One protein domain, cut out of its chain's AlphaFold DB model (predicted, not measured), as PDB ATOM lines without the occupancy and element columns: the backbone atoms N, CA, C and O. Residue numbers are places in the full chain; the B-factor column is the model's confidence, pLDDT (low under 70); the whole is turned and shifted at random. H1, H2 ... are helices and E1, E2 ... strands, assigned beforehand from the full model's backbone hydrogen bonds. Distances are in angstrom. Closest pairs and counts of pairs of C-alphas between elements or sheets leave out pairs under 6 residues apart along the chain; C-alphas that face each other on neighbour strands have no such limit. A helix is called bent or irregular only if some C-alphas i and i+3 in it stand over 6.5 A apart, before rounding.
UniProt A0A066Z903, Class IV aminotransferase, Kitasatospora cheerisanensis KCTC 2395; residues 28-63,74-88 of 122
ATOM      1  N   GLY A  28     -31.224 -44.201 -32.687       89.06
ATOM      2  CA  GLY A  28     -31.046 -44.177 -34.132       89.06
ATOM      3  C   GLY A  28     -31.034 -45.565 -34.758       89.06
ATOM      4  O   GLY A  28     -30.811 -46.584 -34.102       89.06
ATOM      5  N   VAL A  29     -31.256 -45.609 -36.070       91.44
ATOM      6  CA  VAL A  29     -31.138 -46.832 -36.875       91.44
ATOM      7  C   VAL A  29     -30.110 -46.648 -37.973       91.44
ATOM      8  O   VAL A  29     -29.978 -45.562 -38.537       91.44
ATOM      9  N   PHE A  30     -29.413 -47.729 -38.316       90.50
ATOM     10  CA  PHE A  30     -28.475 -47.729 -39.426       90.50
ATOM     11  C   PHE A  30     -28.665 -48.930 -40.347       90.50
ATOM     12  O   PHE A  30     -29.091 -50.006 -39.933       90.50
ATOM     13  N   GLU A  31     -28.271 -48.741 -41.601       87.75
ATOM     14  CA  GLU A  31     -28.138 -49.797 -42.595       87.75
ATOM     15  C   GLU A  31     -26.794 -49.718 -43.310       87.75
ATOM     16  O   GLU A  31     -26.142 -48.672 -43.352       87.75
ATOM     17  N   THR A  32     -26.362 -50.845 -43.876       88.94
ATOM     18  CA  THR A  32     -25.171 -50.901 -44.732       88.94
ATOM     19  C   THR A  32     -25.511 -51.593 -46.037       88.94
ATOM     20  O   THR A  32     -25.899 -52.760 -46.032       88.94
ATOM     21  N   VAL A  33     -25.321 -50.889 -47.151       87.69
ATOM     22  CA  VAL A  33     -25.595 -51.391 -48.504       87.69
ATOM     23  C   VAL A  33     -24.277 -51.554 -49.254       87.69
ATOM     24  O   VAL A  33     -23.387 -50.702 -49.162       87.69
ATOM     25  N   LYS A  34     -24.133 -52.666 -49.981       87.38
ATOM     26  CA  LYS A  34     -22.987 -52.892 -50.868       87.38
ATOM     27  C   LYS A  34     -23.215 -52.128 -52.173       87.38
ATOM     28  O   LYS A  34     -24.249 -52.328 -52.808       87.38
ATOM     29  N   ALA A  35     -22.243 -51.311 -52.570       87.38
ATOM     30  CA  ALA A  35     -22.160 -50.747 -53.908       87.38
ATOM     31  C   ALA A  35     -21.029 -51.432 -54.682       87.38
ATOM     32  O   ALA A  35     -19.905 -51.549 -54.188       87.38
ATOM     33  N   GLU A  36     -21.317 -51.887 -55.893       83.81
ATOM     34  CA  GLU A  36     -20.345 -52.523 -56.778       83.81
ATOM     35  C   GLU A  36     -20.646 -52.100 -58.212       83.81
ATOM     36  O   GLU A  36     -21.796 -52.122 -58.637       83.81
ATOM     37  N   ASN A  37     -19.630 -51.640 -58.946       84.81
ATOM     38  CA  ASN A  37     -19.771 -51.170 -60.331       84.81
ATOM     39  C   ASN A  37     -20.866 -50.102 -60.544       84.81
ATOM     40  O   ASN A  37     -21.452 -49.994 -61.616       84.81
ATOM     41  N   GLY A  38     -21.130 -49.282 -59.522       81.00
ATOM     42  CA  GLY A  38     -22.171 -48.254 -59.566       81.00
ATOM     43  C   GLY A  38     -23.593 -48.766 -59.320       81.00
ATOM     44  O   GLY A  38     -24.524 -47.966 -59.387       81.00
ATOM     45  N   GLU A  39     -23.762 -50.048 -59.000       79.75
ATOM     46  CA  GLU A  39     -25.039 -50.664 -58.652       79.75
ATOM     47  C   GLU A  39     -25.108 -50.984 -57.151       79.75
ATOM     48  O   GLU A  39     -24.114 -51.367 -56.528       79.75
ATOM     49  N   LEU A  40     -26.290 -50.804 -56.556       86.31
ATOM     50  CA  LEU A  40     -26.546 -51.124 -55.155       86.31
ATOM     51  C   LEU A  40     -27.185 -52.502 -55.035       86.31
ATOM     52  O   LEU A  40     -28.270 -52.750 -55.560       86.31
ATOM     53  N   PHE A  41     -26.553 -53.381 -54.265       86.44
ATOM     54  CA  PHE A  41     -27.072 -54.719 -54.033       86.44
ATOM     55  C   PHE A  41     -28.322 -54.685 -53.143       86.44
ATOM     56  O   PHE A  41     -28.277 -54.208 -52.008       86.44
ATOM     57  N   ALA A  42     -29.427 -55.238 -53.653       89.06
ATOM     58  CA  ALA A  42     -30.676 -55.464 -52.920       89.06
ATOM     59  C   ALA A  42     -31.219 -54.228 -52.168       89.06
ATOM     60  O   ALA A  42     -31.795 -54.368 -51.085       89.06
ATOM     61  N   LEU A  43     -31.054 -53.026 -52.738       87.31
ATOM     62  CA  LEU A  43     -31.385 -51.745 -52.100       87.31
ATOM     63  C   LEU A  43     -32.770 -51.737 -51.437       87.31
ATOM     64  O   LEU A  43     -32.880 -51.387 -50.265       87.31
ATOM     65  N   THR A  44     -33.809 -52.186 -52.147       88.19
ATOM     66  CA  THR A  44     -35.183 -52.238 -51.623       88.19
ATOM     67  C   THR A  44     -35.266 -53.028 -50.317       88.19
ATOM     68  O   THR A  44     -35.814 -52.546 -49.333       88.19
ATOM     69  N   ARG A  45     -34.615 -54.197 -50.246       90.12
ATOM     70  CA  ARG A  45     -34.616 -55.045 -49.043       90.12
ATOM     71  C   ARG A  45     -33.926 -54.367 -47.857       90.12
ATOM     72  O   ARG A  45     -34.332 -54.568 -46.713       90.12
ATOM     73  N   HIS A  46     -32.872 -53.595 -48.121       90.38
ATOM     74  CA  HIS A  46     -32.193 -52.806 -47.097       90.38
ATOM     75  C   HIS A  46     -33.074 -51.650 -46.607       90.38
ATOM     76  O   HIS A  46     -33.225 -51.487 -45.399       90.38
ATOM     77  N   LEU A  47     -33.723 -50.911 -47.511       88.25
ATOM     78  CA  LEU A  47     -34.643 -49.827 -47.148       88.25
ATOM     79  C   LEU A  47     -35.868 -50.334 -46.372       88.25
ATOM     80  O   LEU A  47     -36.277 -49.710 -45.390       88.25
ATOM     81  N   ASP A  48     -36.401 -51.502 -46.731       90.56
ATOM     82  CA  ASP A  48     -37.492 -52.148 -45.995       90.56
ATOM     83  C   ASP A  48     -37.068 -52.554 -44.582       90.56
ATOM     84  O   ASP A  48     -37.851 -52.471 -43.630       90.56
ATOM     85  N   ARG A  49     -35.824 -53.022 -44.415       91.69
ATOM     86  CA  ARG A  49     -35.278 -53.354 -43.096       91.69
ATOM     87  C   ARG A  49     -35.061 -52.094 -42.263       91.69
ATOM     88  O   ARG A  49     -35.540 -52.066 -41.135       91.69
ATOM     89  N   LEU A  50     -34.474 -51.042 -42.836       90.38
ATOM     90  CA  LEU A  50     -34.311 -49.744 -42.174       90.38
ATOM     91  C   LEU A  50     -35.657 -49.188 -41.697       90.38
ATOM     92  O   LEU A  50     -35.798 -48.802 -40.540       90.38
ATOM     93  N   SER A  51     -36.668 -49.218 -42.567       90.00
ATOM     94  CA  SER A  51     -38.012 -48.709 -42.271       90.00
ATOM     95  C   SER A  51     -38.743 -49.544 -41.220       90.00
ATOM     96  O   SER A  51     -39.550 -49.020 -40.452       90.00
ATOM     97  N   ARG A  52     -38.499 -50.860 -41.165       92.38
ATOM     98  CA  ARG A  52     -39.010 -51.716 -40.082       92.38
ATOM     99  C   ARG A  52     -38.317 -51.422 -38.755       92.38
ATOM    100  O   ARG A  52     -39.016 -51.279 -37.758       92.38
ATOM    101  N   SER A  53     -36.992 -51.276 -38.748       90.94
ATOM    102  CA  SER A  53     -36.232 -50.931 -37.540       90.94
ATOM    103  C   SER A  53     -36.630 -49.558 -36.992       90.94
ATOM    104  O   SER A  53     -36.880 -49.439 -35.798       90.94
ATOM    105  N   ALA A  54     -36.773 -48.548 -37.861       90.25
ATOM    106  CA  ALA A  54     -37.207 -47.204 -37.469       90.25
ATOM    107  C   ALA A  54     -38.581 -47.242 -36.785       90.25
ATOM    108  O   ALA A  54     -38.742 -46.729 -35.681       90.25
ATOM    109  N   ARG A  55     -39.547 -47.948 -37.392       90.12
ATOM    110  CA  ARG A  55     -40.876 -48.151 -36.798       90.12
ATOM    111  C   ARG A  55     -40.819 -48.872 -35.453       90.12
ATOM    112  O   ARG A  55     -41.552 -48.490 -34.549       90.12
ATOM    113  N   GLY A  56     -39.958 -49.881 -35.314       88.88
ATOM    114  CA  GLY A  56     -39.767 -50.608 -34.055       88.88
ATOM    115  C   GLY A  56     -39.273 -49.723 -32.905       88.88
ATOM    116  O   GLY A  56     -39.628 -49.975 -31.760       88.88
ATOM    117  N   LEU A  57     -38.518 -48.666 -33.215       86.00
ATOM    118  CA  LEU A  57     -38.036 -47.674 -32.246       86.00
ATOM    119  C   LEU A  57     -38.948 -46.438 -32.128       86.00
ATOM    120  O   LEU A  57     -38.666 -45.528 -31.356       86.00
ATOM    121  N   GLY A  58     -40.058 -46.384 -32.873       86.62
ATOM    122  CA  GLY A  58     -40.940 -45.212 -32.902       86.62
ATOM    123  C   GLY A  58     -40.323 -43.985 -33.588       86.62
ATOM    124  O   GLY A  58     -40.800 -42.867 -33.384       86.62
ATOM    125  N   LEU A  59     -39.280 -44.189 -34.395       84.94
ATOM    126  CA  LEU A  59     -38.660 -43.167 -35.230       84.94
ATOM    127  C   LEU A  59     -39.476 -42.962 -36.518       84.94
ATOM    128  O   LEU A  59     -40.077 -43.916 -37.032       84.94
ATOM    129  N   PRO A  60     -39.496 -41.739 -37.079       80.69
ATOM    130  CA  PRO A  60     -40.124 -41.498 -38.370       80.69
ATOM    131  C   PRO A  60     -39.459 -42.359 -39.450       80.69
ATOM    132  O   PRO A  60     -38.239 -42.530 -39.476       80.69
ATOM    133  N   ALA A  61     -40.269 -42.915 -40.352       74.00
ATOM    134  CA  ALA A  61     -39.739 -43.678 -41.472       74.00
ATOM    135  C   ALA A  61     -38.893 -42.759 -42.377       74.00
ATOM    136  O   ALA A  61     -39.300 -41.623 -42.634       74.00
ATOM    137  N   PRO A  62     -37.738 -43.228 -42.879       69.44
ATOM    138  CA  PRO A  62     -36.914 -42.433 -43.778       69.44
ATOM    139  C   PRO A  62     -37.680 -42.148 -45.079       69.44
ATOM    140  O   PRO A  62     -38.130 -43.071 -45.760       69.44
ATOM    141  N   THR A  63     -37.835 -40.871 -45.431       58.38
ATOM    142  CA  THR A  63     -38.557 -40.442 -46.637       58.38
ATOM    143  C   THR A  63     -37.862 -40.985 -47.889       58.38
ATOM    144  O   THR A  63     -36.754 -40.578 -48.224       58.38
ATOM    145  N   SER A  74     -17.048 -43.495 -58.770       33.25
ATOM    146  CA  SER A  74     -15.936 -43.757 -59.667       33.25
ATOM    147  C   SER A  74     -14.829 -44.356 -58.797       33.25
ATOM    148  O   SER A  74     -14.137 -43.608 -58.111       33.25
ATOM    149  N   SER A  75     -14.690 -45.691 -58.832       32.62
ATOM    150  CA  SER A  75     -13.673 -46.532 -58.154       32.62
ATOM    151  C   SER A  75     -14.052 -47.121 -56.764       32.62
ATOM    152  O   SER A  75     -15.043 -46.684 -56.179       32.62
ATOM    153  N   PRO A  76     -13.309 -48.146 -56.264       33.97
ATOM    154  CA  PRO A  76     -13.683 -49.571 -56.076       33.97
ATOM    155  C   PRO A  76     -14.575 -49.819 -54.811       33.97
ATOM    156  O   PRO A  76     -15.055 -48.840 -54.245       33.97
ATOM    157  N   PRO A  77     -14.934 -51.064 -54.388       33.97
ATOM    158  CA  PRO A  77     -16.191 -51.346 -53.674       33.97
ATOM    159  C   PRO A  77     -16.350 -50.520 -52.393       33.97
ATOM    160  O   PRO A  77     -15.652 -50.717 -51.399       33.97
ATOM    161  N   SER A  78     -17.303 -49.594 -52.419       36.12
ATOM    162  CA  SER A  78     -17.588 -48.662 -51.333       36.12
ATOM    163  C   SER A  78     -18.796 -49.166 -50.537       36.12
ATOM    164  O   SER A  78     -19.839 -49.516 -51.092       36.12
ATOM    165  N   ARG A  79     -18.668 -49.246 -49.207       34.50
ATOM    166  CA  ARG A  79     -19.814 -49.469 -48.312       34.50
ATOM    167  C   ARG A  79     -20.523 -48.135 -48.097       34.50
ATOM    168  O   ARG A  79     -19.915 -47.204 -47.580       34.50
ATOM    169  N   CYS A  80     -21.808 -48.059 -48.432       39.41
ATOM    170  CA  CYS A  80     -22.645 -46.914 -48.079       39.41
ATOM    171  C   CYS A  80     -23.360 -47.199 -46.751       39.41
ATOM    172  O   CYS A  80     -24.030 -48.228 -46.615       39.41
ATOM    173  N   ARG A  81     -23.209 -46.297 -45.772       36.72
ATOM    174  CA  ARG A  81     -23.915 -46.333 -44.484       36.72
ATOM    175  C   ARG A  81     -25.002 -45.262 -44.489       36.72
ATOM    176  O   ARG A  81     -24.708 -44.101 -44.745       36.72
ATOM    177  N   SER A  82     -26.237 -45.651 -44.195       44.47
ATOM    178  CA  SER A  82     -27.360 -44.722 -44.022       44.47
ATOM    179  C   SER A  82     -27.781 -44.751 -42.560       44.47
ATOM    180  O   SER A  82     -28.039 -45.837 -42.040       44.47
ATOM    181  N   ALA A  83     -27.819 -43.590 -41.905       44.41
ATOM    182  CA  ALA A  83     -28.252 -43.422 -40.518       44.41
ATOM    183  C   ALA A  83     -29.402 -42.407 -40.464       44.41
ATOM    184  O   ALA A  83     -29.340 -41.376 -41.134       44.41
ATOM    185  N   GLY A  84     -30.458 -42.718 -39.713       44.69
ATOM    186  CA  GLY A  84     -31.563 -41.800 -39.441       44.69
ATOM    187  C   GLY A  84     -31.643 -41.521 -37.945       44.69
ATOM    188  O   GLY A  84     -31.848 -42.460 -37.175       44.69
ATOM    189  N   CYS A  85     -31.483 -40.255 -37.558       38.00
ATOM    190  CA  CYS A  85     -31.651 -39.782 -36.185       38.00
ATOM    191  C   CYS A  85     -32.966 -38.998 -36.078       38.00
ATOM    192  O   CYS A  85     -33.272 -38.170 -36.938       38.00
ATOM    193  N   GLY A  86     -33.762 -39.275 -35.046       38.81
ATOM    194  CA  GLY A  86     -34.942 -38.478 -34.715       38.81
ATOM    195  C   GLY A  86     -34.554 -37.350 -33.767       38.81
ATOM    196  O   GLY A  86     -33.951 -37.609 -32.736       38.81
ATOM    197  N   SER A  87     -34.904 -36.106 -34.084       43.66
ATOM    198  CA  SER A  87     -34.795 -34.973 -33.153       43.66
ATOM    199  C   SER A  87     -35.906 -33.957 -33.477       43.66
ATOM    200  O   SER A  87     -36.184 -33.767 -34.664       43.66
ATOM    201  N   PRO A  88     -36.558 -33.320 -32.472       40.53
ATOM    202  CA  PRO A  88     -35.838 -32.575 -31.431       40.53
ATOM    203  C   PRO A  88     -36.311 -32.752 -29.966       40.53
ATOM    204  O   PRO A  88     -37.500 -32.683 -29.673       40.53
TER     205      PRO A  88
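AT A GLANCE: This is residues 28 to 63 and 74 to 88 of the 122 residues of the protein "Class IV aminotransferase" of Kitasatospora cheerisanensis KCTC 2395 (UniProt A0A066Z903). Two strands, E1 and E2, lie side by side as a narrow antiparallel ribbon, and a single helix, H1, packs along E1, running back the opposite way to it. The three elements lie lengthwise together and make the long axis; H1 packs mainly on E1, with E2 farther from it. The printed part has 51 residues, with two named strands and one named helix in the order E1, H1, E2 along the chain; the sheet's order is E1 - E2, and the class is mixed, helices and strands. The whole is loose, with a radius of gyration of the C-alphas of 12.4 A, and elongated, spanning 37 by 21 by 14 A along its three main axes.

HOW THE PARTS SIT: The sheet is made of E1, residues 28 to 36, and E2, residues 79 to 85. They are antiparallel neighbours, with an angle of 160 degrees between their N-to-C directions. C-alphas 30 and 83 face each other at 4.4 A, and C-alphas 34 and 79 at 5.3 A. Among the backbone pairs within hydrogen-bond range are N 31 and O 82 at 2.9 A and N 33 and O 80 at 3.0 A. H1, residues 43 to 56, touches E1, with 12 pairs of C-alphas within 8 A; the closest C-alphas are those of Val 29 and Ala 54, 6.1 A apart. The centres of E1 and H1 are 10.3 A apart. H1 and E2 are near each other, with no pair of C-alphas within 8 A but 8 pairs within 10 A. In H1 every O i to N i+4 pair is within hydrogen-bond range. Residues 35 to 36 of E1 also make a short antiparallel pairing with residues 39 to 40.

IN THESE COORDINATES: E1 has 9 residues and measures 26.4 A from first to last C-alpha, beginning at C-alpha 28 at (-31.046, -44.177, -34.132). E2 has 7 residues and measures 19.5 A, ending at C-alpha 85 at (-31.651, -39.782, -36.185). H1 has 14 residues and measures 19.9 A, beginning at C-alpha 43 at (-31.385, -51.745, -52.100); it is not bent.

THE WHOLE: The two C-alphas farthest apart are those of Asn 37 and Pro 88, 37.9 A. The link from E1 to H1, 6 residues, is short. The link from H1 to E2 runs across the cut: residues 64 to 73 are not printed, and C-alphas 63 and 74 are 26.3 A apart. The mean pLDDT of the printed part is 72.1; residues 62 to 63 and 74 to 88 are under 70, and E2 has a mean of 40.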